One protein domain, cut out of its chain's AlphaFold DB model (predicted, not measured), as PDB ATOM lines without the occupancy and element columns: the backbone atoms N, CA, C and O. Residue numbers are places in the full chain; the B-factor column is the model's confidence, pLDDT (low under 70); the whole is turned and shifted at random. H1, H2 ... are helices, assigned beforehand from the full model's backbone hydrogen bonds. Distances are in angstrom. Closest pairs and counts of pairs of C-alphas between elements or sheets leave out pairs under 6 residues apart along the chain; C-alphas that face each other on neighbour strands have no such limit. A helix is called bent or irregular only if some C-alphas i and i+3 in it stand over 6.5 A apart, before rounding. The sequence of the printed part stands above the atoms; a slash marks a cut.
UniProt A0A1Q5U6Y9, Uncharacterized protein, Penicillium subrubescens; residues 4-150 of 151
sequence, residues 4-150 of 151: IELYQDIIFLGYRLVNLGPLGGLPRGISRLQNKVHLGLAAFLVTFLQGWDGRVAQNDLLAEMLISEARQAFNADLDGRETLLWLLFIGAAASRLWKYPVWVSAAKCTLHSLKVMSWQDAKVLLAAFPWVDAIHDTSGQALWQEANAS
ATOM      1  N   ILE A   4      94.767  82.719  83.929       81.50
ATOM      2  CA  ILE A   4      95.935  83.345  83.295       81.50
ATOM      3  C   ILE A   4      96.964  83.803  84.338       81.50
ATOM      4  O   ILE A   4      98.153  83.548  84.158       81.50
ATOM      5  N   GLU A   5      96.521  84.428  85.431       85.81
ATOM      6  CA  GLU A   5      97.405  84.895  86.511       85.81
ATOM      7  C   GLU A   5      98.110  83.708  87.181       85.81
ATOM      8  O   GLU A   5      99.325  83.723  87.355       85.81
ATOM      9  N   LEU A   6      97.369  82.624  87.443       82.12
ATOM     10  CA  LEU A   6      97.929  81.394  88.005       82.12
ATOM     11  C   LEU A   6      99.020  80.795  87.105       82.12
ATOM     12  O   LEU A   6     100.092  80.427  87.586       82.12
ATOM     13  N   TYR A   7      98.775  80.701  85.794       84.06
ATOM     14  CA  TYR A   7      99.777  80.179  84.863       84.06
ATOM     15  C   TYR A   7     101.015  81.076  84.774       84.06
ATOM     16  O   TYR A   7     102.131  80.559  84.707       84.06
ATOM     17  N   GLN A   8     100.846  82.401  84.804       87.50
ATOM     18  CA  GLN A   8     101.970  83.339  84.828       87.50
ATOM     19  C   GLN A   8     102.820  83.163  86.089       87.50
ATOM     20  O   GLN A   8     104.045  83.070  85.979       87.50
ATOM     21  N   ASP A   9     102.187  83.026  87.254       88.62
ATOM     22  CA  ASP A   9     102.879  82.801  88.522       88.62
ATOM     23  C   ASP A   9     103.636  81.466  88.537       88.62
ATOM     24  O   ASP A   9     104.793  81.413  88.959       88.62
ATOM     25  N   ILE A  10     103.033  80.392  88.009       87.00
ATOM     26  CA  ILE A  10     103.677  79.072  87.890       87.00
ATOM     27  C   ILE A  10     104.905  79.143  86.976       87.00
ATOM     28  O   ILE A  10     105.977  78.655  87.342       87.00
ATOM     29  N   ILE A  11     104.777  79.767  85.799       86.69
ATOM     30  CA  ILE A  11     105.889  79.919  84.849       86.69
ATOM     31  C   ILE A  11     107.002  80.766  85.469       86.69
ATOM     32  O   ILE A  11     108.179  80.409  85.384       86.69
ATOM     33  N   PHE A  12     106.644  81.868  86.127       89.00
ATOM     34  CA  PHE A  12     107.598  82.754  86.779       89.00
ATOM     35  C   PHE A  12     108.351  82.061  87.917       89.00
ATOM     36  O   PHE A  12     109.575  82.188  88.028       89.00
ATOM     37  N   LEU A  13     107.642  81.285  88.740       87.38
ATOM     38  CA  LEU A  13     108.243  80.499  89.809       87.38
ATOM     39  C   LEU A  13     109.170  79.414  89.247       87.38
ATOM     40  O   LEU A  13     110.276  79.242  89.757       87.38
ATOM     41  N   GLY A  14     108.775  78.748  88.158       86.81
ATOM     42  CA  GLY A  14     109.634  77.800  87.447       86.81
ATOM     43  C   GLY A  14     110.907  78.436  86.904       86.81
ATOM     44  O   GLY A  14     111.996  77.905  87.124       86.81
ATOM     45  N   TYR A  15     110.804  79.613  86.288       86.75
ATOM     46  CA  TYR A  15     111.968  80.360  85.816       86.75
ATOM     47  C   TYR A  15     112.918  80.731  86.965       86.75
ATOM     48  O   TYR A  15     114.131  80.535  86.866       86.75
ATOM     49  N   ARG A  16     112.377  81.209  88.094       86.94
ATOM     50  CA  ARG A  16     113.180  81.493  89.294       86.94
ATOM     51  C   ARG A  16     113.859  80.243  89.841       86.94
ATOM     52  O   ARG A  16     115.024  80.319  90.220       86.94
ATOM     53  N   LEU A  17     113.162  79.108  89.869       86.19
ATOM     54  CA  LEU A  17     113.718  77.856  90.372       86.19
ATOM     55  C   LEU A  17     114.894  77.379  89.511       86.19
ATOM     56  O   LEU A  17     115.942  77.047  90.058       86.19
ATOM     57  N   VAL A  18     114.758  77.439  88.184       82.88
ATOM     58  CA  VAL A  18     115.841  77.113  87.241       82.88
ATOM     59  C   VAL A  18     117.038  78.055  87.412       82.88
ATOM     60  O   VAL A  18     118.181  77.603  87.372       82.88
ATOM     61  N   ASN A  19     116.798  79.345  87.664       82.69
ATOM     62  CA  ASN A  19     117.871  80.313  87.918       82.69
ATOM     63  C   ASN A  19     118.606  80.090  89.249       82.69
ATOM     64  O   ASN A  19     119.773  80.459  89.358       82.69
ATOM     65  N   LEU A  20     117.951  79.507  90.260       80.12
ATOM     66  CA  LEU A  20     118.615  79.121  91.513       80.12
ATOM     67  C   LEU A  20     119.557  77.927  91.310       80.12
ATOM     68  O   LEU A  20     120.578  77.817  91.988       80.12
ATOM     69  N   GLY A  21     119.226  77.046  90.370       79.31
ATOM     70  CA  GLY A  21     120.096  75.978  89.908       79.31
ATOM     71  C   GLY A  21     119.364  75.039  88.952       79.31
ATOM     72  O   GLY A  21     118.176  74.777  89.142       79.31
ATOM     73  N   PRO A  22     120.041  74.508  87.922       77.81
ATOM     74  CA  PRO A  22     119.441  73.512  87.052       77.81
ATOM     75  C   PRO A  22     119.267  72.176  87.787       77.81
ATOM     76  O   PRO A  22     120.051  71.816  88.673       77.81
ATOM     77  N   LEU A  23     118.274  71.402  87.348       74.38
ATOM     78  CA  LEU A  23     118.075  70.011  87.749       74.38
ATOM     79  C   LEU A  23     119.374  69.214  87.523       74.38
ATOM     80  O   LEU A  23     119.859  69.114  86.399       74.38
ATOM     81  N   GLY A  24     119.963  68.689  88.601       65.69
ATOM     82  CA  GLY A  24     121.197  67.893  88.560       65.69
ATOM     83  C   GLY A  24     122.501  68.702  88.565       65.69
ATOM     84  O   GLY A  24     123.577  68.111  88.527       65.69
ATOM     85  N   GLY A  25     122.428  70.034  88.646       64.75
ATOM     86  CA  GLY A  25     123.591  70.930  88.612       64.75
ATOM     87  C   GLY A  25     123.589  71.989  89.712       64.75
ATOM     88  O   GLY A  25     124.050  73.107  89.487       64.75
ATOM     89  N   LEU A  26     123.057  71.662  90.892       65.81
ATOM     90  CA  LEU A  26     123.090  72.561  92.044       65.81
ATOM     91  C   LEU A  26     124.545  72.891  92.453       65.81
ATOM     92  O   LEU A  26     125.410  72.008  92.403       65.81
ATOM     93  N   PRO A  27     124.839  74.142  92.861       68.56
ATOM     94  CA  PRO A  27     126.173  74.552  93.291       68.56
ATOM     95  C   PRO A  27     126.800  73.618  94.335       68.56
ATOM     96  O   PRO A  27     126.130  73.126  95.248       68.56
ATOM     97  N   ARG A  28     128.121  73.410  94.237       63.19
ATOM     98  CA  ARG A  28     128.885  72.648  95.238       63.19
ATOM     99  C   ARG A  28     128.707  73.292  96.619       63.19
ATOM    100  O   ARG A  28     128.974  74.479  96.771       63.19
ATOM    101  N   GLY A  29     128.297  72.501  97.613       69.06
ATOM    102  CA  GLY A  29     128.112  72.955  99.000       69.06
ATOM    103  C   GLY A  29     126.660  73.165  99.439       69.06
ATOM    104  O   GLY A  29     126.435  73.544 100.585       69.06
ATOM    105  N   ILE A  30     125.674  72.897  98.575       76.94
ATOM    106  CA  ILE A  30     124.262  72.884  98.974       76.94
ATOM    107  C   ILE A  30     123.977  71.765  99.978       76.94
ATOM    108  O   ILE A  30     124.457  70.636  99.840       76.94
ATOM    109  N   SER A  31     123.175  72.080 100.997       84.00
ATOM    110  CA  SER A  31     122.777  71.095 101.998       84.00
ATOM    111  C   SER A  31     121.794  70.081 101.408       84.00
ATOM    112  O   SER A  31     121.005  70.386 100.511       84.00
ATOM    113  N   ARG A  32     121.774  68.861 101.957       83.88
ATOM    114  CA  ARG A  32     120.785  67.837 101.574       83.88
ATOM    115  C   ARG A  32     119.347  68.339 101.707       83.88
ATOM    116  O   ARG A  32     118.504  67.995 100.888       83.88
ATOM    117  N   LEU A  33     119.065  69.161 102.719       87.75
ATOM    118  CA  LEU A  33     117.746  69.762 102.909       87.75
ATOM    119  C   LEU A  33     117.390  70.708 101.758       87.75
ATOM    120  O   LEU A  33     116.314  70.591 101.183       87.75
ATOM    121  N   GLN A  34     118.306  71.604 101.386       87.75
ATOM    122  CA  GLN A  34     118.115  72.516 100.257       87.75
ATOM    123  C   GLN A  34     117.902  71.756  98.941       87.75
ATOM    124  O   GLN A  34     117.023  72.131  98.170       87.75
ATOM    125  N   ASN A  35     118.636  70.660  98.712       88.12
ATOM    126  CA  ASN A  35     118.427  69.802  97.544       88.12
ATOM    127  C   ASN A  35     117.010  69.199  97.517       88.12
ATOM    128  O   ASN A  35     116.316  69.297  96.507       88.12
ATOM    129  N   LYS A  36     116.541  68.645  98.645       90.75
ATOM    130  CA  LYS A  36     115.171  68.116  98.771       90.75
ATOM    131  C   LYS A  36     114.121  69.192  98.515       90.75
ATOM    132  O   LYS A  36     113.159  68.936  97.800       90.75
ATOM    133  N   VAL A  37     114.314  70.397  99.060       91.88
ATOM    134  CA  VAL A  37     113.401  71.527  98.831       91.88
ATOM    135  C   VAL A  37     113.369  71.909  97.355       91.88
ATOM    136  O   VAL A  37     112.292  72.052  96.786       91.88
ATOM    137  N   HIS A  38     114.532  72.023  96.716       92.00
ATOM    138  CA  HIS A  38     114.629  72.360  95.300       92.00
ATOM    139  C   HIS A  38     113.919  71.324  94.413       92.00
ATOM    140  O   HIS A  38     113.085  71.691  93.585       92.00
ATOM    141  N   LEU A  39     114.181  70.031  94.629       92.69
ATOM    142  CA  LEU A  39     113.520  68.945  93.895       92.69
ATOM    143  C   LEU A  39     112.015  68.885  94.172       92.69
ATOM    144  O   LEU A  39     111.234  68.665  93.247       92.69
ATOM    145  N   GLY A  40     111.597  69.122  95.416       94.56
ATOM    146  CA  GLY A  40     110.187  69.161  95.797       94.56
ATOM    147  C   GLY A  40     109.439  70.303  95.115       94.56
ATOM    148  O   GLY A  40     108.344  70.093  94.600       94.56
ATOM    149  N   LEU A  41     110.050  71.488  95.016       94.50
ATOM    150  CA  LEU A  41     109.486  72.626  94.285       94.50
ATOM    151  C   LEU A  41     109.411  72.357  92.778       94.50
ATOM    152  O   LEU A  41     108.419  72.710  92.145       94.50
ATOM    153  N   ALA A  42     110.422  71.700  92.204       93.25
ATOM    154  CA  ALA A  42     110.400  71.318  90.795       93.25
ATOM    155  C   ALA A  42     109.270  70.318  90.508       93.25
ATOM    156  O   ALA A  42     108.493  70.513  89.574       93.25
ATOM    157  N   ALA A  43     109.135  69.287  91.348       94.19
ATOM    158  CA  ALA A  43     108.044  68.322  91.270       94.19
ATOM    159  C   ALA A  43     106.678  68.999  91.440       94.19
ATOM    160  O   ALA A  43     105.794  68.777  90.617       94.19
ATOM    161  N   PHE A  44     106.529  69.880  92.434       94.50
ATOM    162  CA  PHE A  44     105.317  70.669  92.652       94.50
ATOM    163  C   PHE A  44     104.916  71.439  91.392       94.50
ATOM    164  O   PHE A  44     103.799  71.271  90.913       94.50
ATOM    165  N   LEU A  45     105.826  72.217  90.801       92.38
ATOM    166  CA  LEU A  45     105.550  72.994  89.588       92.38
ATOM    167  C   LEU A  45     105.115  72.114  88.416       92.38
ATOM    168  O   LEU A  45     104.149  72.432  87.726       92.38
ATOM    169  N   VAL A  46     105.794  70.985  88.220       90.62
ATOM    170  CA  VAL A  46     105.495  70.046  87.133       90.62
ATOM    171  C   VAL A  46     104.076  69.475  87.241       90.62
ATOM    172  O   VAL A  46     103.448  69.248  86.209       90.62
ATOM    173  N   THR A  47     103.498  69.339  88.444       91.12
ATOM    174  CA  THR A  47     102.099  68.876  88.591       91.12
ATOM    175  C   THR A  47     101.059  69.797  87.940       91.12
ATOM    176  O   THR A  47      99.971  69.328  87.598       91.12
ATOM    177  N   PHE A  48     101.395  71.073  87.721       88.25
ATOM    178  CA  PHE A  48     100.533  72.043  87.041       88.25
ATOM    179  C   PHE A  48     100.768  72.102  85.523       88.25
ATOM    180  O   PHE A  48      99.965  72.681  84.794       88.25
ATOM    181  N   LEU A  49     101.854  71.500  85.029       84.06
ATOM    182  CA  LEU A  49     102.240  71.496  83.616       84.06
ATOM    183  C   LEU A  49     101.675  70.261  82.903       84.06
ATOM    184  O   LEU A  49     102.405  69.446  82.334       84.06
ATOM    185  N   GLN A  50     100.355  70.097  82.980       78.50
ATOM    186  CA  GLN A  50      99.656  68.998  82.319       78.50
ATOM    187  C   GLN A  50      99.538  69.265  80.815       78.50
ATOM    188  O   GLN A  50      99.210  70.372  80.386       78.50
ATOM    189  N   GLY A  51      99.811  68.239  80.009       69.38
ATOM    190  CA  GLY A  51      99.545  68.251  78.579       69.38
ATOM    191  C   GLY A  51      98.046  68.281  78.285       69.38
ATOM    192  O   GLY A  51      97.203  68.136  79.171       69.38
ATOM    193  N   TRP A  52      97.688  68.429  77.010       63.78
ATOM    194  CA  TRP A  52      96.283  68.420  76.575       63.78
ATOM    195  C   TRP A  52      95.560  67.094  76.852       63.78
ATOM    196  O   TRP A  52      94.335  67.050  76.868       63.78
ATOM    197  N   ASP A  53      96.308  66.018  77.095       72.00
ATOM    198  CA  ASP A  53      95.797  64.718  77.531       72.00
ATOM    199  C   ASP A  53      95.502  64.652  79.045       72.00
ATOM    200  O   ASP A  53      95.159  63.585  79.561       72.00
ATOM    201  N   GLY A  54      95.659  65.773  79.761       68.69
ATOM    202  CA  GLY A  54      95.493  65.879  81.210       68.69
ATOM    203  C   GLY A  54      96.593  65.165  81.998       68.69
ATOM    204  O   GLY A  54      96.453  64.949  83.202       68.69
ATOM    205  N   ARG A  55      97.681  64.739  81.341       73.38
ATOM    206  CA  ARG A  55      98.792  64.045  81.993       73.38
ATOM    207  C   ARG A  55      99.946  65.003  82.213       73.38
ATOM    208  O   ARG A  55     100.284  65.818  81.364       73.38
ATOM    209  N   VAL A  56     100.584  64.865  83.365       75.06
ATOM    210  CA  VAL A  56     101.854  65.529  83.645       75.06
ATOM    211  C   VAL A  56     102.910  64.996  82.676       75.06
ATOM    212  O   VAL A  56     103.057  63.778  82.538       75.06
ATOM    213  N   ALA A  57     103.623  65.897  81.997       71.38
ATOM    214  CA  ALA A  57     104.709  65.514  81.102       71.38
ATOM    215  C   ALA A  57     105.785  64.747  81.882       71.38
ATOM    216  O   ALA A  57     106.284  65.213  82.909       71.38
ATOM    217  N   GLN A  58     106.133  63.553  81.402       74.31
ATOM    218  CA  GLN A  58     107.125  62.717  82.059       74.31
ATOM    219  C   GLN A  58     108.516  63.345  81.900       74.31
ATOM    220  O   GLN A  58     108.968  63.598  80.786       74.31
ATOM    221  N   ASN A  59     109.177  63.618  83.025       83.62
ATOM    222  CA  ASN A  59     110.532  64.152  83.067       83.62
ATOM    223  C   ASN A  59     111.445  63.108  83.712       83.62
ATOM    224  O   ASN A  59     111.504  62.999  84.939       83.62
ATOM    225  N   ASP A  60     112.129  62.328  82.875       87.06
ATOM    226  CA  ASP A  60     112.959  61.211  83.333       87.06
ATOM    227  C   ASP A  60     114.113  61.684  84.224       87.06
ATOM    228  O   ASP A  60     114.387  61.062  85.246       87.06
ATOM    229  N   LEU A  61     114.712  62.844  83.927       89.00
ATOM    230  CA  LEU A  61     115.770  63.426  84.756       89.00
ATOM    231  C   LEU A  61     115.264  63.760  86.168       89.00
ATOM    232  O   LEU A  61     115.915  63.438  87.161       89.00
ATOM    233  N   LEU A  62     114.092  64.392  86.277       90.44
ATOM    234  CA  LEU A  62     113.476  64.676  87.571       90.44
ATOM    235  C   LEU A  62     113.161  63.377  88.323       90.44
ATOM    236  O   LEU A  62     113.478  63.272  89.506       90.44
ATOM    237  N   ALA A  63     112.585  62.382  87.644       91.88
ATOM    238  CA  ALA A  63     112.267  61.089  88.242       91.88
ATOM    239  C   ALA A  63     113.523  60.366  88.762       91.88
ATOM    240  O   ALA A  63     113.523  59.875  89.890       91.88
ATOM    241  N   GLU A  64     114.611  60.345  87.991       91.56
ATOM    242  CA  GLU A  64     115.888  59.748  88.395       91.56
ATOM    243  C   GLU A  64     116.478  60.428  89.633       91.56
ATOM    244  O   GLU A  64     116.897  59.752  90.578       91.56
ATOM    245  N   MET A  65     116.474  61.762  89.668       91.50
ATOM    246  CA  MET A  65     116.964  62.515  90.823       91.50
ATOM    247  C   MET A  65     116.109  62.293  92.066       91.50
ATOM    248  O   MET A  65     116.650  62.085  93.151       91.50
ATOM    249  N   LEU A  66     114.783  62.285  91.913       93.31
ATOM    250  CA  LEU A  66     113.865  61.947  92.993       93.31
ATOM    251  C   LEU A  66     114.189  60.545  93.530       93.31
ATOM    252  O   LEU A  66     114.416  60.381  94.730       93.31
ATOM    253  N   ILE A  67     114.282  59.535  92.661       92.88
ATOM    254  CA  ILE A  67     114.611  58.155  93.056       92.88
ATOM    255  C   ILE A  67     115.969  58.086  93.774       92.88
ATOM    256  O   ILE A  67     116.113  57.337  94.745       92.88
ATOM    257  N   SER A  68     116.957  58.867  93.335       90.31
ATOM    258  CA  SER A  68     118.258  58.974  94.003       90.31
ATOM    259  C   SER A  68     118.136  59.504  95.437       90.31
ATOM    260  O   SER A  68     118.745  58.947  96.352       90.31
ATOM    261  N   GLU A  69     117.305  60.521  95.671       89.38
ATOM    262  CA  GLU A  69     117.022  61.022  97.023       89.38
ATOM    263  C   GLU A  69     116.267  59.993  97.876       89.38
ATOM    264  O   GLU A  69     116.612  59.784  99.040       89.38
ATOM    265  N   ALA A  70     115.298  59.278  97.300       90.88
ATOM    266  CA  ALA A  70     114.572  58.221  98.008       90.88
ATOM    267  C   ALA A  70     115.496  57.074  98.454       90.88
ATOM    268  O   ALA A  70     115.347  56.554  99.555       90.88
ATOM    269  N   ARG A  71     116.510  56.714  97.656       89.81
ATOM    270  CA  ARG A  71     117.538  55.732  98.060       89.81
ATOM    271  C   ARG A  71     118.376  56.206  99.243       89.81
ATOM    272  O   ARG A  71     118.842  55.389 100.031       89.81
ATOM    273  N   GLN A  72     118.571  57.513  99.377       84.81
ATOM    274  CA  GLN A  72     119.328  58.100 100.480       84.81
ATOM    275  C   GLN A  72     118.491  58.274 101.756       84.81
ATOM    276  O   GLN A  72     119.069  58.509 102.817       84.81
ATOM    277  N   ALA A  73     117.162  58.112 101.687       79.69
ATOM    278  CA  ALA A  73     116.244  58.236 102.823       79.69
ATOM    279  C   ALA A  73     116.614  57.332 104.009       79.69
ATOM    280  O   ALA A  73     116.444  57.726 105.160       79.69
ATOM    281  N   PHE A  74     117.164  56.146 103.736       69.50
ATOM    282  CA  PHE A  74     117.558  55.173 104.761       69.50
ATOM    283  C   PHE A  74     118.771  55.609 105.597       69.50
ATOM    284  O   PHE A  74     118.979  55.085 106.685       69.50
ATOM    285  N   ASN A  75     119.546  56.580 105.104       68.88
ATOM    286  CA  ASN A  75     120.784  57.063 105.721       68.88
ATOM    287  C   ASN A  75     120.660  58.508 106.234       68.88
ATOM    288  O   ASN A  75     121.675  59.160 106.479       68.88
ATOM    289  N   ALA A  76     119.447  59.063 106.284       60.06
ATOM    290  CA  ALA A  76     119.232  60.457 106.649       60.06
ATOM    291  C   ALA A  76     119.073  60.632 108.167       60.06
ATOM    292  O   ALA A  76     118.349  59.872 108.816       60.06
ATOM    293  N   ASP A  77     119.709  61.679 108.701       63.25
ATOM    294  CA  ASP A  77     119.468  62.178 110.057       63.25
ATOM    295  C   ASP A  77     117.980  62.500 110.284       63.25
ATOM    296  O   ASP A  77     117.191  62.651 109.347       63.25
ATOM    297  N   LEU A  78     117.589  62.589 111.558       63.59
ATOM    298  CA  LEU A  78     116.225  62.937 111.979       63.59
ATOM    299  C   LEU A  78     115.752  64.281 111.394       63.59
ATOM    300  O   LEU A  78     114.558  64.445 111.125       63.59
ATOM    301  N   ASP A  79     116.685  65.200 111.141       68.50
ATOM    302  CA  ASP A  79     116.409  66.529 110.611       68.50
ATOM    303  C   ASP A  79     115.946  66.481 109.143       68.50
ATOM    304  O   ASP A  79     116.593  65.927 108.248       68.50
ATOM    305  N   GLY A  80     114.793  67.100 108.876       85.56
ATOM    306  CA  GLY A  80     114.225  67.211 107.529       85.56
ATOM    307  C   GLY A  80     113.404  66.002 107.068       85.56
ATOM    308  O   GLY A  80     113.179  65.847 105.864       85.56
ATOM    309  N   ARG A  81     112.941  65.145 107.989       90.62
ATOM    310  CA  ARG A  81     112.011  64.042 107.673       90.62
ATOM    311  C   ARG A  81     110.662  64.517 107.152       90.62
ATOM    312  O   ARG A  81     110.141  63.901 106.235       90.62
ATOM    313  N   GLU A  82     110.128  65.620 107.668       94.25
ATOM    314  CA  GLU A  82     108.896  66.222 107.136       94.25
ATOM    315  C   GLU A  82     109.095  66.722 105.700       94.25
ATOM    316  O   GLU A  82     108.270  66.467 104.830       94.25
ATOM    317  N   THR A  83     110.248  67.335 105.407       94.56
ATOM    318  CA  THR A  83     110.603  67.732 104.036       94.56
ATOM    319  C   THR A  83     110.773  66.526 103.119       94.56
ATOM    320  O   THR A  83     110.359  66.569 101.966       94.56
ATOM    321  N   LEU A  84     111.371  65.438 103.614       94.88
ATOM    322  CA  LEU A  84     111.463  64.184 102.870       94.88
ATOM    323  C   LEU A  84     110.076  63.576 102.631       94.88
ATOM    324  O   LEU A  84     109.812  63.107 101.529       94.88
ATOM    325  N   LEU A  85     109.185  63.608 103.626       96.00
ATOM    326  CA  LEU A  85     107.807  63.153 103.479       96.00
ATOM    327  C   LEU A  85     107.113  63.943 102.371       96.00
ATOM    328  O   LEU A  85     106.603  63.351 101.425       96.00
ATOM    329  N   TRP A  86     107.170  65.271 102.434       97.69
ATOM    330  CA  TRP A  86     106.621  66.121 101.385       97.69
ATOM    331  C   TRP A  86     107.221  65.807 100.008       97.69
ATOM    332  O   TRP A  86     106.464  65.594  99.063       97.69
ATOM    333  N   LEU A  87     108.549  65.665  99.901       96.56
ATOM    334  CA  LEU A  87     109.231  65.288  98.656       96.56
ATOM    335  C   LEU A  87     108.704  63.964  98.080       96.56
ATOM    336  O   LEU A  87     108.470  63.855  96.876       96.56
ATOM    337  N   LEU A  88     108.505  62.956  98.934       96.94
ATOM    338  CA  LEU A  88     108.027  61.638  98.523       96.94
ATOM    339  C   LEU A  88     106.585  61.692  97.996       96.94
ATOM    340  O   LEU A  88     106.254  61.044  97.000       96.94
ATOM    341  N   PHE A  89     105.729  62.491  98.626       97.50
ATOM    342  CA  PHE A  89     104.335  62.635  98.212       97.50
ATOM    343  C   PHE A  89     104.189  63.507  96.961       97.50
ATOM    344  O   PHE A  89     103.467  63.133  96.033       97.50
ATOM    345  N   ILE A  90     104.921  64.618  96.868       96.69
ATOM    346  CA  ILE A  90     104.863  65.481  95.685       96.69
ATOM    347  C   ILE A  90     105.552  64.839  94.474       96.69
ATOM    348  O   ILE A  90     105.062  64.954  93.352       96.69
ATOM    349  N   GLY A  91     106.633  64.076  94.679       94.81
ATOM    350  CA  GLY A  91     107.277  63.298  93.617       94.81
ATOM    351  C   GLY A  91     106.390  62.160  93.102       94.81
ATOM    352  O   GLY A  91     106.349  61.896  91.899       94.81
ATOM    353  N   ALA A  92     105.603  61.535  93.986       93.62
ATOM    354  CA  ALA A  92     104.530  60.632  93.583       93.62
ATOM    355  C   ALA A  92     103.539  61.349  92.653       93.62
ATOM    356  O   ALA A  92     103.315  60.869  91.543       93.62
ATOM    357  N   ALA A  93     103.018  62.514  93.045       93.12
ATOM    358  CA  ALA A  93     102.090  63.288  92.215       93.12
ATOM    359  C   ALA A  93     102.678  63.712  90.859       93.12
ATOM    360  O   ALA A  93     101.980  63.656  89.847       93.12
ATOM    361  N   ALA A  94     103.958  64.081  90.818       92.19
ATOM    362  CA  ALA A  94     104.618  64.536  89.598       92.19
ATOM    363  C   ALA A  94     104.946  63.405  88.610       92.19
ATOM    364  O   ALA A  94     104.882  63.609  87.401       92.19
ATOM    365  N   SER A  95     105.331  62.217  89.086       87.62
ATOM    366  CA  SER A  95     105.897  61.173  88.206       87.62
ATOM    367  C   SER A  95     105.372  59.761  88.469       87.62
ATOM    368  O   SER A  95     105.939  58.783  87.991       87.62
ATOM    369  N   ARG A  96     104.264  59.628  89.207       86.44
ATOM    370  CA  ARG A  96     103.639  58.340  89.565       86.44
ATOM    371  C   ARG A  96     104.608  57.364  90.233       86.44
ATOM    372  O   ARG A  96     104.551  56.152  90.008       86.44
ATOM    373  N   LEU A  97     105.503  57.902  91.063       87.38
ATOM    374  CA  LEU A  97     106.624  57.148  91.625       87.38
ATOM    375  C   LEU A  97     106.211  56.064  92.631       87.38
ATOM    376  O   LEU A  97     107.010  55.182  92.930       87.38
ATOM    377  N   TRP A  98     104.950  56.041  93.074       84.31
ATOM    378  CA  TRP A  98     104.387  54.946  93.876       84.31
ATOM    379  C   TRP A  98     104.468  53.571  93.192       84.31
ATOM    380  O   TRP A  98     104.348  52.553  93.856       84.31
ATOM    381  N   LYS A  99     104.724  53.511  91.878       85.00
ATOM    382  CA  LYS A  99     104.967  52.252  91.155       85.00
ATOM    383  C   LYS A  99     106.361  51.654  91.382       85.00
ATOM    384  O   LYS A  99     106.611  50.529  90.955       85.00
ATOM    385  N   TYR A 100     107.284  52.393  91.998       90.06
ATOM    386  CA  TYR A 100     108.660  51.951  92.211       90.06
ATOM    387  C   TYR A 100     108.837  51.444  93.650       90.06
ATOM    388  O   TYR A 100     108.674  52.229  94.588       90.06
ATOM    389  N   PRO A 101     109.265  50.183  93.865       92.00
ATOM    390  CA  PRO A 101     109.388  49.610  95.209       92.00
ATOM    391  C   PRO A 101     110.288  50.410  96.160       92.00
ATOM    392  O   PRO A 101     110.002  50.527  97.351       92.00
ATOM    393  N   VAL A 102     111.363  51.011  95.633       92.62
ATOM    394  CA  VAL A 102     112.283  51.853  96.417       92.62
ATOM    395  C   VAL A 102     111.608  53.121  96.945       92.62
ATOM    396  O   VAL A 102     111.879  53.537  98.068       92.62
ATOM    397  N   TRP A 103     110.695  53.701  96.164       94.81
ATOM    398  CA  TRP A 103     109.940  54.892  96.541       94.81
ATOM    399  C   TRP A 103     108.929  54.567  97.637       94.81
ATOM    400  O   TRP A 103     108.880  55.246  98.662       94.81
ATOM    401  N   VAL A 104     108.178  53.477  97.453       95.19
ATOM    402  CA  VAL A 104     107.207  52.977  98.438       95.19
ATOM    403  C   VAL A 104     107.898  52.641  99.759       95.19
ATOM    404  O   VAL A 104     107.430  53.043 100.822       95.19
ATOM    405  N   SER A 105     109.059  51.983  99.703       94.62
ATOM    406  CA  SER A 105     109.851  51.654 100.894       94.62
ATOM    407  C   SER A 105     110.322  52.911 101.633       94.62
ATOM    408  O   SER A 105     110.187  52.993 102.853       94.62
ATOM    409  N   ALA A 106     110.816  53.920 100.906       94.94
ATOM    410  CA  ALA A 106     111.216  55.196 101.498       94.94
ATOM    411  C   ALA A 106     110.026  55.927 102.146       94.94
ATOM    412  O   ALA A 106     110.161  56.450 103.255       94.94
ATOM    413  N   ALA A 107     108.852  55.918 101.504       95.69
ATOM    414  CA  ALA A 107     107.622  56.488 102.054       95.69
ATOM    415  C   ALA A 107     107.184  55.767 103.332       95.69
ATOM    416  O   ALA A 107     106.994  56.423 104.356       95.69
ATOM    417  N   LYS A 108     107.127  54.430 103.316       95.38
ATOM    418  CA  LYS A 108     106.790  53.608 104.489       95.38
ATOM    419  C   LYS A 108     107.723  53.895 105.665       95.38
ATOM    420  O   LYS A 108     107.259  54.174 106.768       95.38
ATOM    421  N   CYS A 109     109.036  53.877 105.429       93.75
ATOM    422  CA  CYS A 109     110.019  54.177 106.465       93.75
ATOM    423  C   CYS A 109     109.840  55.595 107.015       93.75
ATOM    424  O   CYS A 109     109.816  55.768 108.230       93.75
ATOM    425  N   THR A 110     109.661  56.591 106.145       94.81
ATOM    426  CA  THR A 110     109.498  57.991 106.560       94.81
ATOM    427  C   THR A 110     108.229  58.185 107.396       94.81
ATOM    428  O   THR A 110     108.312  58.755 108.484       94.81
ATOM    429  N   LEU A 111     107.092  57.637 106.953       95.62
ATOM    430  CA  LEU A 111     105.806  57.668 107.662       95.62
ATOM    431  C   LEU A 111     105.898  57.044 109.056       95.62
ATOM    432  O   LEU A 111     105.535  57.680 110.046       95.62
ATOM    433  N   HIS A 112     106.460  55.835 109.146       94.06
ATOM    434  CA  HIS A 112     106.678  55.154 110.422       94.06
ATOM    435  C   HIS A 112     107.565  55.991 111.353       94.06
ATOM    436  O   HIS A 112     107.291  56.146 112.541       94.06
ATOM    437  N   SER A 113     108.622  56.581 110.797       92.69
ATOM    438  CA  SER A 113     109.595  57.370 111.545       92.69
ATOM    439  C   SER A 113     109.031  58.685 112.104       92.69
ATOM    440  O   SER A 113     109.514  59.165 113.130       92.69
ATOM    441  N   LEU A 114     108.007  59.235 111.446       93.81
ATOM    442  CA  LEU A 114     107.242  60.415 111.860       93.81
ATOM    443  C   LEU A 114     105.994  60.053 112.680       93.81
ATOM    444  O   LEU A 114     105.258  60.941 113.095       93.81
ATOM    445  N   LYS A 115     105.762  58.756 112.935       95.19
ATOM    446  CA  LYS A 115     104.583  58.230 113.639       95.19
ATOM    447  C   LYS A 115     103.256  58.672 113.005       95.19
ATOM    448  O   LYS A 115     102.280  58.913 113.707       95.19
ATOM    449  N   VAL A 116     103.217  58.749 111.677       96.81
ATOM    450  CA  VAL A 116     102.009  59.089 110.916       96.81
ATOM    451  C   VAL A 116     101.131  57.845 110.812       96.81
ATOM    452  O   VAL A 116     101.533  56.866 110.184       96.81
ATOM    453  N   MET A 117      99.961  57.858 111.454       95.38
ATOM    454  CA  MET A 117      99.113  56.666 111.609       95.38
ATOM    455  C   MET A 117      97.920  56.652 110.651       95.38
ATOM    456  O   MET A 117      97.335  55.601 110.396       95.38
ATOM    457  N   SER A 118      97.557  57.807 110.099       96.75
ATOM    458  CA  SER A 118      96.442  57.954 109.171       96.75
ATOM    459  C   SER A 118      96.778  58.875 107.998       96.75
ATOM    460  O   SER A 118      97.681  59.709 108.066       96.75
ATOM    461  N   TRP A 119      95.993  58.768 106.920       96.81
ATOM    462  CA  TRP A 119      96.076  59.713 105.805       96.81
ATOM    463  C   TRP A 119      95.839  61.158 106.269       96.81
ATOM    464  O   TRP A 119      96.488  62.077 105.780       96.81
ATOM    465  N   GLN A 120      94.962  61.364 107.256       97.19
ATOM    466  CA  GLN A 120      94.699  62.693 107.798       97.19
ATOM    467  C   GLN A 120      95.924  63.269 108.525       97.19
ATOM    468  O   GLN A 120      96.221  64.448 108.345       97.19
ATOM    469  N   ASP A 121      96.670  62.448 109.269       97.38
ATOM    470  CA  ASP A 121      97.936  62.869 109.888       97.38
ATOM    471  C   ASP A 121      98.960  63.267 108.817       97.38
ATOM    472  O   ASP A 121      99.632  64.292 108.941       97.38
ATOM    473  N   ALA A 122      99.040  62.493 107.726       97.00
ATOM    474  CA  ALA A 122      99.904  62.819 106.596       97.00
ATOM    475  C   ALA A 122      99.512  64.169 105.982       97.00
ATOM    476  O   ALA A 122     100.380  65.013 105.776       97.00
ATOM    477  N   LYS A 123      98.213  64.416 105.755       96.75
ATOM    478  CA  LYS A 123      97.731  65.702 105.226       96.75
ATOM    479  C   LYS A 123      98.095  66.882 106.117       96.75
ATOM    480  O   LYS A 123      98.466  67.926 105.594       96.75
ATOM    481  N   VAL A 124      98.004  66.730 107.439       96.81
ATOM    482  CA  VAL A 124      98.379  67.797 108.381       96.81
ATOM    483  C   VAL A 124      99.847  68.191 108.197       96.81
ATOM    484  O   VAL A 124     100.150  69.380 108.150       96.81
ATOM    485  N   LEU A 125     100.743  67.216 108.020       96.25
ATOM    486  CA  LEU A 125     102.156  67.488 107.742       96.25
ATOM    487  C   LEU A 125     102.371  68.075 106.341       96.25
ATOM    488  O   LEU A 125     103.138  69.021 106.181       96.25
ATOM    489  N   LEU A 126     101.688  67.543 105.324       97.25
ATOM    490  CA  LEU A 126     101.813  68.012 103.939       97.25
ATOM    491  C   LEU A 126     101.322  69.453 103.761       97.25
ATOM    492  O   LEU A 126     101.906  70.188 102.971       97.25
ATOM    493  N   ALA A 127     100.318  69.880 104.533       95.69
ATOM    494  CA  ALA A 127      99.785  71.242 104.505       95.69
ATOM    495  C   ALA A 127     100.787  72.314 104.974       95.69
ATOM    496  O   ALA A 127     100.587  73.496 104.699       95.69
ATOM    497  N   ALA A 128     101.873  71.927 105.657       95.25
ATOM    498  CA  ALA A 128     102.969  72.838 105.997       95.25
ATOM    499  C   ALA A 128     103.868  73.178 104.790       95.25
ATOM    500  O   ALA A 128     104.720  74.064 104.873       95.25
ATOM    501  N   PHE A 129     103.685  72.483 103.666       96.12
ATOM    502  CA  PHE A 129     104.457  72.629 102.439       96.12
ATOM    503  C   PHE A 129     103.537  72.977 101.259       96.12
ATOM    504  O   PHE A 129     102.315  72.879 101.374       96.12
ATOM    505  N   PRO A 130     104.092  73.372 100.095       95.44
ATOM    506  CA  PRO A 130     103.303  73.525  98.878       95.44
ATOM    507  C   PRO A 130     102.560  72.228  98.526       95.44
ATOM    508  O   PRO A 130     103.154  71.245  98.076       95.44
ATOM    509  N   TRP A 131     101.249  72.248  98.746       96.44
ATOM    510  CA  TRP A 131     100.318  71.154  98.504       96.44
ATOM    511  C   TRP A 131      98.962  71.745  98.116       96.44
ATOM    512  O   TRP A 131      98.513  72.731  98.697       96.44
ATOM    513  N   VAL A 132      98.319  71.161  97.112       95.12
ATOM    514  CA  VAL A 132      96.996  71.557  96.631       95.12
ATOM    515  C   VAL A 132      96.136  70.305  96.590       95.12
ATOM    516  O   VAL A 132      96.274  69.502  95.668       95.12
ATOM    517  N   ASP A 133      95.232  70.155  97.564       95.00
ATOM    518  CA  ASP A 133      94.400  68.953  97.742       95.00
ATOM    519  C   ASP A 133      93.751  68.501  96.420       95.00
ATOM    520  O   ASP A 133      93.846  67.338  96.038       95.00
ATOM    521  N   ALA A 134      93.185  69.438  95.650       92.38
ATOM    522  CA  ALA A 134      92.513  69.151  94.379       92.38
ATOM    523  C   ALA A 134      93.420  68.546  93.285       92.38
ATOM    524  O   ALA A 134      92.916  67.931  92.348       92.38
ATOM    525  N   ILE A 135      94.740  68.728  93.378       91.62
ATOM    526  CA  ILE A 135      95.719  68.253  92.386       91.62
ATOM    527  C   ILE A 135      96.489  67.046  92.926       91.62
ATOM    528  O   ILE A 135      96.800  66.114  92.182       91.62
ATOM    529  N   HIS A 136      96.813  67.051  94.219       95.12
ATOM    530  CA  HIS A 136      97.793  66.131  94.790       95.12
ATOM    531  C   HIS A 136      97.175  64.982  95.596       95.12
ATOM    532  O   HIS A 136      97.790  63.915  95.642       95.12
ATOM    533  N   ASP A 137      95.963  65.125  96.155       95.81
ATOM    534  CA  ASP A 137      95.387  64.129  97.079       95.81
ATOM    535  C   ASP A 137      95.241  62.744  96.449       95.81
ATOM    536  O   ASP A 137      95.612  61.757  97.078       95.81
ATOM    537  N   THR A 138      94.766  62.640  95.205       93.75
ATOM    538  CA  THR A 138      94.587  61.340  94.530       93.75
ATOM    539  C   THR A 138      95.902  60.558  94.449       93.75
ATOM    540  O   THR A 138      95.962  59.372  94.764       93.75
ATOM    541  N   SER A 139      96.977  61.239  94.055       93.62
ATOM    542  CA  SER A 139      98.314  60.651  93.950       93.62
ATOM    543  C   SER A 139      98.936  60.370  95.320       93.62
ATOM    544  O   SER A 139      99.592  59.345  95.509       93.62
ATOM    545  N   GLY A 140      98.715  61.265  96.287       95.69
ATOM    546  CA  GLY A 140      99.168  61.093  97.664       95.69
ATOM    547  C   GLY A 140      98.508  59.895  98.343       95.69
ATOM    548  O   GLY A 140      99.197  59.072  98.940       95.69
ATOM    549  N   GLN A 141      97.195  59.730  98.180       96.25
ATOM    550  CA  GLN A 141      96.453  58.580  98.693       96.25
ATOM    551  C   GLN A 141      96.904  57.270  98.047       96.25
ATOM    552  O   GLN A 141      97.026  56.272  98.752       96.25
ATOM    553  N   ALA A 142      97.212  57.269  96.746       95.12
ATOM    554  CA  ALA A 142      97.779  56.095  96.086       95.12
ATOM    555  C   ALA A 142      99.115  55.685  96.728       95.12
ATOM    556  O   ALA A 142      99.289  54.527  97.098       95.12
ATOM    557  N   LEU A 143     100.035  56.633  96.955       96.69
ATOM    558  CA  LEU A 143     101.287  56.340  97.661       96.69
ATOM    559  C   LEU A 143     101.046  55.867  99.103       96.69
ATOM    560  O   LEU A 143     101.688  54.918  99.550       96.69
ATOM    561  N   TRP A 144     100.130  56.516  99.827       96.81
ATOM    562  CA  TRP A 144      99.749  56.127 101.185       96.81
ATOM    563  C   TRP A 144      99.259  54.675 101.236       96.81
ATOM    564  O   TRP A 144      99.678  53.914 102.107       96.81
ATOM    565  N   GLN A 145      98.393  54.280 100.302       95.94
ATOM    566  CA  GLN A 145      97.868  52.919 100.216       95.94
ATOM    567  C   GLN A 145      98.986  51.912  99.947       95.94
ATOM    568  O   GLN A 145      99.114  50.959 100.706       95.94
ATOM    569  N   GLU A 146      99.851  52.152  98.958       95.38
ATOM    570  CA  GLU A 146     100.976  51.255  98.638       95.38
ATOM    571  C   GLU A 146     101.951  51.086  99.819       95.38
ATOM    572  O   GLU A 146     102.388  49.974 100.139       95.38
ATOM    573  N   ALA A 147     102.258  52.184 100.519       94.81
ATOM    574  CA  ALA A 147     103.167  52.182 101.664       94.81
ATOM    575  C   ALA A 147     102.614  51.404 102.870       94.81
ATOM    576  O   ALA A 147     103.395  50.844 103.642       94.81
ATOM    577  N   ASN A 148     101.287  51.345 103.019       92.06
ATOM    578  CA  ASN A 148     100.613  50.646 104.115       92.06
ATOM    579  C   ASN A 148     100.099  49.243 103.738       92.06
ATOM    580  O   ASN A 148      99.876  48.430 104.629       92.06
ATOM    581  N   ALA A 149      99.927  48.936 102.448       84.25
ATOM    582  CA  ALA A 149      99.509  47.616 101.962       84.25
ATOM    583  C   ALA A 149     100.659  46.596 101.938       84.25
ATOM    584  O   ALA A 149     100.425  45.391 102.015       84.25
ATOM    585  N   SER A 150     101.900  47.072 101.841       59.84
ATOM    586  CA  SER A 150     103.100  46.234 101.818       59.84
ATOM    587  C   SER A 150     103.427  45.724 103.230       59.84
ATOM    588  O   SER A 150     104.239  46.335 103.927       59.84
TER     589      SER A 150
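AT A GLANCE: This is residues 4 to 150 of the 151 residues of an uncharacterized protein of Penicillium subrubescens (UniProt A0A1Q5U6Y9). Four helices, H2 to H5, make an up-and-down bundle, each running against the one before it in the chain, with H4 in the middle of the whole. H1 packs on H2 at one side, while H7 crosses H4 and H5 and the short H6 packs across residues 82 to 86 of H4. The printed part has 147 residues with seven named helices, H1 to H7 in order, and no named strand; the class is all helix. It is compact, with a radius of gyration of the C-alphas of 14.6 A and spans of 39 by 37 by 26 A.

HOW THE PARTS SIT: H7, residues 133 to 149, touches the hub H4, residues 81 to 95, about perpendicular at 73 degrees; the closest C-alphas, Ala 93 and Ser 139, are 4.9 A apart. Residues 143 to 148 of H7 touch H5, residues 101 to 113, at 89 degrees, closest at C-alphas 147 and 108, 4.8 A. H6, residues 119 to 126, touches H4, closest at C-alphas 126 and 86, 5.8 A. H2, residues 32 to 46, touches H4 the same way at a shallow tilt of 30 degrees, closest at C-alphas 40 and 87, 4.9 A. H3, residues 60 to 75, touches H5, closest at C-alphas 70 and 106, 5.7 A. H1, residues 4 to 20, forms a hairpin with H2, closest at C-alphas 10 and 45, 6.6 A, and is apart from H3 to H7. Every O i to N i+4 pair is within hydrogen-bond range in H1, H2, H4, H5 and H6, against 10 of 12 in H3 and 11 of 13 in H7.

IN THESE COORDINATES: H1 is 24.5 A long from C-alpha 4 at (95.935, 83.345, 83.295), H3 24.1 A, H7 22.3 A to C-alpha 149 at (99.509, 47.616, 101.962). H7 is irregular, with C-alphas 135 and 138 7.3 A apart, and H3 only just, with C-alphas 71 and 74 6.7 A apart.

THE WHOLE: The C-alphas farthest apart, Ile 4 and Asn 75, are 42.6 A apart. The printed part has no cut; the links H1 to H2 and H2 to H3 are long. The pLDDT is under 70 at residues 24 to 29, 51 to 52, 54, 74 to 79 and 150.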